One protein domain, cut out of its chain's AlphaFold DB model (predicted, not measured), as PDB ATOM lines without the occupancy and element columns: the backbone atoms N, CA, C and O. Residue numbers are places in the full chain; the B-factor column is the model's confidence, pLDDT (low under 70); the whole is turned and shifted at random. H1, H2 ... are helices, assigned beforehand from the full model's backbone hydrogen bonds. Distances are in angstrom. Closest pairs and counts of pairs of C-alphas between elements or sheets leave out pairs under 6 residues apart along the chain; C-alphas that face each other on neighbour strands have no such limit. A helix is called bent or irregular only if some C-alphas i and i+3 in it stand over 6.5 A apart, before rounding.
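What this domain is: This is residues 4 to 58 of the 165 residues of an uncharacterized protein of Acinetobacter venetianus (UniProt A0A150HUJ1). Two long helices, H1 and then H2, meet near their ends as a wide V, with a four-residue link at the corner and the two arms spreading away from each other. Most of both arms stands free, the space between them is empty, and the V is flat, spanning 42 by 38 by 10 A. The printed part has 55 residues with two named helices and no named strand, and its class is all helix. The whole is extended, with a radius of gyration of the C-alphas of 16.5 A.

How they stand to each other: H1, residues 4 to 26, comes first, and a tight link of 4 residues joins it to H2, residues 31 to 57. The two helices are close but not clearly touching, with 1 pair of C-alphas within 8 A. This closest pair is the C-alphas of Ser 26 and Val 34, 7.9 A apart. The helices run opposite ways at a steep tilt of 58 degrees, and their centres are 23.2 A apart. Residues 4 to 21 of H1 stand free, and so do residues 27 to 32 and residues 35 to 58, of which 35 to 57 belong to H2. In H1 and H2 every O i to N i+4 pair is within hydrogen-bond range.

Where its parts are: H1 begins at C-alpha 4, at (23.101, 55.854, 29.177), and ends at C-alpha 26, at (38.566, 39.273, 52.904), a length of 32.8 A. H2, the longest helix with 27 residues, begins at C-alpha 31, at (45.130, 39.079, 51.307). It ends at C-alpha 57, at (44.095, 25.304, 14.375), a length of 39.4 A. Neither helix is bent.

The domain as a whole: The two C-alphas farthest apart are those of Glu 27 and Glu 58, at 45.0 A. The first and last printed C-alphas, of Asp 4 and Glu 58, are 41.9 A apart. The printed part has no cut. The mean pLDDT of the printed part is 81.0, and residues 25 to 31 are under 70.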
ATOM      1  N   ASP A   4      21.838  55.597  28.481       74.00
ATOM      2  CA  ASP A   4      23.101  55.854  29.177       74.00
ATOM      3  C   ASP A   4      22.942  55.850  30.705       74.00
ATOM      4  O   ASP A   4      23.768  55.282  31.410       74.00
ATOM      5  N   ILE A   5      21.826  56.374  31.226       82.75
ATOM      6  CA  ILE A   5      21.549  56.397  32.674       82.75
ATOM      7  C   ILE A   5      21.291  54.979  33.205       82.75
ATOM      8  O   ILE A   5      21.667  54.657  34.329       82.75
ATOM      9  N   GLU A   6      20.661  54.111  32.407       82.25
ATOM     10  CA  GLU A   6      20.437  52.705  32.782       82.25
ATOM     11  C   GLU A   6      21.752  51.912  32.822       82.25
ATOM     12  O   GLU A   6      21.947  51.086  33.716       82.25
ATOM     13  N   LEU A   7      22.673  52.198  31.897       79.88
ATOM     14  CA  LEU A   7      24.017  51.619  31.878       79.88
ATOM     15  C   LEU A   7      24.851  52.069  33.083       79.88
ATOM     16  O   LEU A   7      25.456  51.222  33.740       79.88
ATOM     17  N   GLU A   8      24.837  53.359  33.421       83.38
ATOM     18  CA  GLU A   8      25.546  53.894  34.592       83.38
ATOM     19  C   GLU A   8      25.025  53.299  35.907       83.38
ATOM     20  O   GLU A   8      25.815  52.881  36.757       83.38
ATOM     21  N   LEU A   9      23.702  53.179  36.063       87.94
ATOM     22  CA  LEU A   9      23.101  52.531  37.234       87.94
ATOM     23  C   LEU A   9      23.461  51.046  37.319       87.94
ATOM     24  O   LEU A   9      23.726  50.529  38.406       87.94
ATOM     25  N   SER A  10      23.473  50.349  36.181       86.12
ATOM     26  CA  SER A  10      23.861  48.940  36.136       86.12
ATOM     27  C   SER A  10      25.337  48.749  36.488       86.12
ATOM     28  O   SER A  10      25.666  47.813  37.214       86.12
ATOM     29  N   ALA A  11      26.218  49.627  36.003       84.69
ATOM     30  CA  ALA A  11      27.641  49.601  36.322       84.69
ATOM     31  C   ALA A  11      27.884  49.865  37.813       84.69
ATOM     32  O   ALA A  11      28.603  49.107  38.456       84.69
ATOM     33  N   HIS A  12      27.215  50.869  38.387       89.88
ATOM     34  CA  HIS A  12      27.322  51.181  39.811       89.88
ATOM     35  C   HIS A  12      26.872  50.015  40.708       89.88
ATOM     36  O   HIS A  12      27.561  49.660  41.661       89.88
ATOM     37  N   ASN A  13      25.753  49.364  40.375       88.62
ATOM     38  CA  ASN A  13      25.271  48.197  41.121       88.62
ATOM     39  C   ASN A  13      26.245  47.011  41.056       88.62
ATOM     40  O   ASN A  13      26.408  46.287  42.042       88.62
ATOM     41  N   LEU A  14      26.892  46.802  39.906       89.62
ATOM     42  CA  LEU A  14      27.932  45.783  39.763       89.62
ATOM     43  C   LEU A  14      29.150  46.110  40.629       89.62
ATOM     44  O   LEU A  14      29.638  45.221  41.320       89.62
ATOM     45  N   ASP A  15      29.583  47.369  40.653       88.88
ATOM     46  CA  ASP A  15      30.730  47.821  41.449       88.88
ATOM     47  C   ASP A  15      30.491  47.593  42.951       88.88
ATOM     48  O   ASP A  15      31.293  46.954  43.635       88.88
ATOM     49  N   CYS A  16      29.303  47.957  43.448       87.00
ATOM     50  CA  CYS A  16      28.905  47.674  44.829       87.00
ATOM     51  C   CYS A  16      28.843  46.170  45.143       87.00
ATOM     52  O   CYS A  16      29.186  45.753  46.250       87.00
ATOM     53  N   THR A  17      28.407  45.345  44.186       88.88
ATOM     54  CA  THR A  17      28.351  43.884  44.364       88.88
ATOM     55  C   THR A  17      29.757  43.288  44.437       88.88
ATOM     56  O   THR A  17      30.015  42.401  45.249       88.88
ATOM     57  N   ILE A  18      30.680  43.794  43.618       80.81
ATOM     58  CA  ILE A  18      32.088  43.395  43.633       80.81
ATOM     59  C   ILE A  18      32.726  43.754  44.976       80.81
ATOM     60  O   ILE A  18      33.420  42.918  45.553       80.81
ATOM     61  N   ASP A  19      32.474  44.953  45.498       83.94
ATOM     62  CA  ASP A  19      33.032  45.385  46.781       83.94
ATOM     63  C   ASP A  19      32.475  44.587  47.963       83.94
ATOM     64  O   ASP A  19      33.235  44.194  48.850       83.94
ATOM     65  N   ALA A  20      31.179  44.262  47.944       83.94
ATOM     66  CA  ALA A  20      30.574  43.383  48.941       83.94
ATOM     67  C   ALA A  20      31.204  41.980  48.919       83.94
ATOM     68  O   ALA A  20      31.607  41.468  49.961       83.94
ATOM     69  N   LEU A  21      31.374  41.389  47.732       79.88
ATOM     70  CA  LEU A  21      32.014  40.079  47.586       79.88
ATOM     71  C   LEU A  21      33.483  40.111  48.023       79.88
ATOM     72  O   LEU A  21      33.934  39.203  48.717       79.88
ATOM     73  N   LYS A  22      34.239  41.158  47.671       75.81
ATOM     74  CA  LYS A  22      35.624  41.336  48.134       75.81
ATOM     75  C   LYS A  22      35.707  41.402  49.658       75.81
ATOM     76  O   LYS A  22      36.601  40.782  50.229       75.81
ATOM     77  N   ALA A  23      34.789  42.118  50.310       76.44
ATOM     78  CA  ALA A  23      34.731  42.207  51.766       76.44
ATOM     79  C   ALA A  23      34.407  40.847  52.408       76.44
ATOM     80  O   ALA A  23      35.107  40.427  53.326       76.44
ATOM     81  N   GLU A  24      33.426  40.112  51.874       75.00
ATOM     82  CA  GLU A  24      33.093  38.757  52.342       75.00
ATOM     83  C   GLU A  24      34.268  37.777  52.173       75.00
ATOM     84  O   GLU A  24      34.561  36.986  53.071       75.00
ATOM     85  N   PHE A  25      34.998  37.849  51.055       67.12
ATOM     86  CA  PHE A  25      36.188  37.022  50.839       67.12
ATOM     87  C   PHE A  25      37.366  37.437  51.732       67.12
ATOM     88  O   PHE A  25      38.098  36.568  52.201       67.12
ATOM     89  N   SER A  26      37.523  38.731  52.022       64.62
ATOM     90  CA  SER A  26      38.566  39.273  52.904       64.62
ATOM     91  C   SER A  26      38.440  38.812  54.361       64.62
ATOM     92  O   SER A  26      39.446  38.787  55.068       64.62
ATOM     93  N   GLU A  27      37.241  38.469  54.837       66.12
ATOM     94  CA  GLU A  27      37.048  37.951  56.200       66.12
ATOM     95  C   GLU A  27      37.456  36.472  56.340       66.12
ATOM     96  O   GLU A  27      37.674  35.986  57.452       66.12
ATOM     97  N   ILE A  28      37.591  35.752  55.220       65.69
ATOM     98  CA  ILE A  28      37.783  34.292  55.181       65.69
ATOM     99  C   ILE A  28      39.154  33.908  54.599       65.69
ATOM    100  O   ILE A  28      39.720  32.879  54.972       65.69
ATOM    101  N   ILE A  29      39.703  34.731  53.706       61.72
ATOM    102  CA  ILE A  29      40.886  34.446  52.893       61.72
ATOM    103  C   ILE A  29      41.917  35.548  53.143       61.72
ATOM    104  O   ILE A  29      41.603  36.736  53.091       61.72
ATOM    105  N   LYS A  30      43.164  35.168  53.441       69.50
ATOM    106  CA  LYS A  30      44.238  36.149  53.667       69.50
ATOM    107  C   LYS A  30      44.508  36.923  52.370       69.50
ATOM    108  O   LYS A  30      44.417  36.361  51.286       69.50
ATOM    109  N   GLU A  31      44.894  38.193  52.467       65.81
ATOM    110  CA  GLU A  31      45.130  39.079  51.307       65.81
ATOM    111  C   GLU A  31      46.065  38.455  50.244       65.81
ATOM    112  O   GLU A  31      45.806  38.533  49.045       65.81
ATOM    113  N   ASN A  32      47.073  37.690  50.679       72.00
ATOM    114  CA  ASN A  32      47.990  36.947  49.804       72.00
ATOM    115  C   ASN A  32      47.338  35.785  49.021       72.00
ATOM    116  O   ASN A  32      47.831  35.374  47.971       72.00
ATOM    117  N   GLU A  33      46.258  35.204  49.533       75.38
ATOM    118  CA  GLU A  33      45.485  34.161  48.858       75.38
ATOM    119  C   GLU A  33      44.515  34.772  47.836       75.38
ATOM    120  O   GLU A  33      44.274  34.158  46.796       75.38
ATOM    121  N   VAL A  34      44.042  36.005  48.070       75.62
ATOM    122  CA  VAL A  34      43.267  36.788  47.090       75.62
ATOM    123  C   VAL A  34      44.142  37.184  45.900       75.62
ATOM    124  O   VAL A  34      43.755  36.943  44.758       75.62
ATOM    125  N   GLU A  35      45.354  37.698  46.133       78.31
ATOM    126  CA  GLU A  35      46.323  37.985  45.058       78.31
ATOM    127  C   GLU A  35      46.640  36.734  44.230       78.31
ATOM    128  O   GLU A  35      46.632  36.758  42.997       78.31
ATOM    129  N   ARG A  36      46.839  35.597  44.905       82.12
ATOM    130  CA  ARG A  36      47.088  34.320  44.234       82.12
ATOM    131  C   ARG A  36      45.888  33.847  43.414       82.12
ATOM    132  O   ARG A  36      46.078  33.246  42.357       82.12
ATOM    133  N   LEU A  37      44.664  34.103  43.876       82.12
ATOM    134  CA  LEU A  37      43.447  33.798  43.125       82.12
ATOM    135  C   LEU A  37      43.347  34.659  41.857       82.12
ATOM    136  O   LEU A  37      43.017  34.130  40.794       82.12
ATOM    137  N   ILE A  38      43.698  35.946  41.946       82.38
ATOM    138  CA  ILE A  38      43.753  36.861  40.796       82.38
ATOM    139  C   ILE A  38      44.767  36.350  39.764       82.38
ATOM    140  O   ILE A  38      44.399  36.148  38.605       82.38
ATOM    141  N   GLU A  39      46.000  36.031  40.170       89.00
ATOM    142  CA  GLU A  39      47.000  35.460  39.254       89.00
ATOM    143  C   GLU A  39      46.520  34.167  38.578       89.00
ATOM    144  O   GLU A  39      46.719  33.970  37.376       89.00
ATOM    145  N   LEU A  40      45.898  33.262  39.340       87.75
ATOM    146  CA  LEU A  40      45.378  32.005  38.801       87.75
ATOM    147  C   LEU A  40      44.240  32.244  37.805       87.75
ATOM    148  O   LEU A  40      44.184  31.561  36.783       87.75
ATOM    149  N   SER A  41      43.370  33.222  38.065       84.75
ATOM    150  CA  SER A  41      42.291  33.597  37.148       84.75
ATOM    151  C   SER A  41      42.815  34.174  35.828       84.75
ATOM    152  O   SER A  41      42.313  33.805  34.766       84.75
ATOM    153  N   MET A  42      43.879  34.987  35.870       88.88
ATOM    154  CA  MET A  42      44.539  35.506  34.668       88.88
ATOM    155  C   MET A  42      45.152  34.370  33.843       88.88
ATOM    156  O   MET A  42      44.852  34.240  32.656       88.88
ATOM    157  N   LYS A  43      45.925  33.483  34.485       91.25
ATOM    158  CA  LYS A  43      46.523  32.305  33.828       91.25
ATOM    159  C   LYS A  43      45.472  31.378  33.222       91.25
ATOM    160  O   LYS A  43      45.684  30.806  32.154       91.25
ATOM    161  N   LEU A  44      44.332  31.216  33.891       89.62
ATOM    162  CA  LEU A  44      43.222  30.430  33.365       89.62
ATOM    163  C   LEU A  44      42.634  31.075  32.098       89.62
ATOM    164  O   LEU A  44      42.355  30.364  31.134       89.62
ATOM    165  N   GLY A  45      42.492  32.403  32.075       89.81
ATOM    166  CA  GLY A  45      42.077  33.154  30.885       89.81
ATOM    167  C   GLY A  45      43.036  32.972  29.705       89.81
ATOM    168  O   GLY A  45      42.594  32.676  28.595       89.81
ATOM    169  N   GLU A  46      44.345  33.057  29.951       89.12
ATOM    170  CA  GLU A  46      45.382  32.798  28.941       89.12
ATOM    171  C   GLU A  46      45.286  31.374  28.375       89.12
ATOM    172  O   GLU A  46      45.309  31.185  27.157       89.12
ATOM    173  N   LEU A  47      45.118  30.368  29.241       90.56
ATOM    174  CA  LEU A  47      44.961  28.972  28.826       90.56
ATOM    175  C   LEU A  47      43.703  28.754  27.979       90.56
ATOM    176  O   LEU A  47      43.756  28.014  26.997       90.56
ATOM    177  N   TYR A  48      42.582  29.399  28.313       88.38
ATOM    178  CA  TYR A  48      41.372  29.317  27.491       88.38
ATOM    179  C   TYR A  48      41.550  29.981  26.124       88.38
ATOM    180  O   TYR A  48      41.094  29.418  25.128       88.38
ATOM    181  N   ALA A  49      42.244  31.119  26.047       85.56
ATOM    182  CA  ALA A  49      42.565  31.762  24.773       85.56
ATOM    183  C   ALA A  49      43.476  30.876  23.906       85.56
ATOM    184  O   ALA A  49      43.226  30.713  22.712       85.56
ATOM    185  N   GLN A  50      44.486  30.239  24.509       83.50
ATOM    186  CA  GLN A  50      45.342  29.267  23.822       83.50
ATOM    187  C   GLN A  50      44.559  28.036  23.358       83.50
ATOM    188  O   GLN A  50      44.764  27.565  22.244       83.50
ATOM    189  N   LEU A  51      43.648  27.512  24.184       85.00
ATOM    190  CA  LEU A  51      42.796  26.380  23.817       85.00
ATOM    191  C   LEU A  51      41.886  26.731  22.633       85.00
ATOM    192  O   LEU A  51      41.762  25.933  21.710       85.00
ATOM    193  N   ASP A  52      41.252  27.905  22.653       86.75
ATOM    194  CA  ASP A  52      40.405  28.384  21.557       86.75
ATOM    195  C   ASP A  52      41.212  28.572  20.266       86.75
ATOM    196  O   ASP A  52      40.799  28.118  19.198       86.75
ATOM    197  N   PHE A  53      42.408  29.154  20.370       78.31
ATOM    198  CA  PHE A  53      43.334  29.267  19.248       78.31
ATOM    199  C   PHE A  53      43.743  27.892  18.701       78.31
ATOM    200  O   PHE A  53      43.638  27.650  17.503       78.31
ATOM    201  N   ASN A  54      44.118  26.949  19.565       79.44
ATOM    202  CA  ASN A  54      44.500  25.595  19.158       79.44
ATOM    203  C   ASN A  54      43.332  24.814  18.542       79.44
ATOM    204  O   ASN A  54      43.541  24.080  17.583       79.44
ATOM    205  N   LYS A  55      42.100  25.000  19.032       81.12
ATOM    206  CA  LYS A  55      40.889  24.446  18.401       81.12
ATOM    207  C   LYS A  55      40.644  25.037  17.019       81.12
ATOM    208  O   LYS A  55      40.250  24.319  16.113       81.12
ATOM    209  N   LYS A  56      40.887  26.338  16.839       78.00
ATOM    210  CA  LYS A  56      40.826  26.974  15.513       78.00
ATOM    211  C   LYS A  56      41.908  26.443  14.572       78.00
ATOM    212  O   LYS A  56      41.696  26.454  13.366       78.00
ATOM    213  N   LEU A  57      43.029  25.972  15.119       74.06
ATOM    214  CA  LEU A  57      44.095  25.304  14.375       74.06
ATOM    215  C   LEU A  57      43.854  23.799  14.152       74.06
ATOM    216  O   LEU A  57      44.534  23.208  13.312       74.06
ATOM    217  N   GLU A  58      42.922  23.149  14.860       73.69
ATOM    218  CA  GLU A  58      42.594  21.739  14.618       73.69
ATOM    219  C   GLU A  58      42.059  21.565  13.190       73.69
ATOM    220  O   GLU A  58      41.024  22.108  12.811       73.69
TER     221      GLU A  58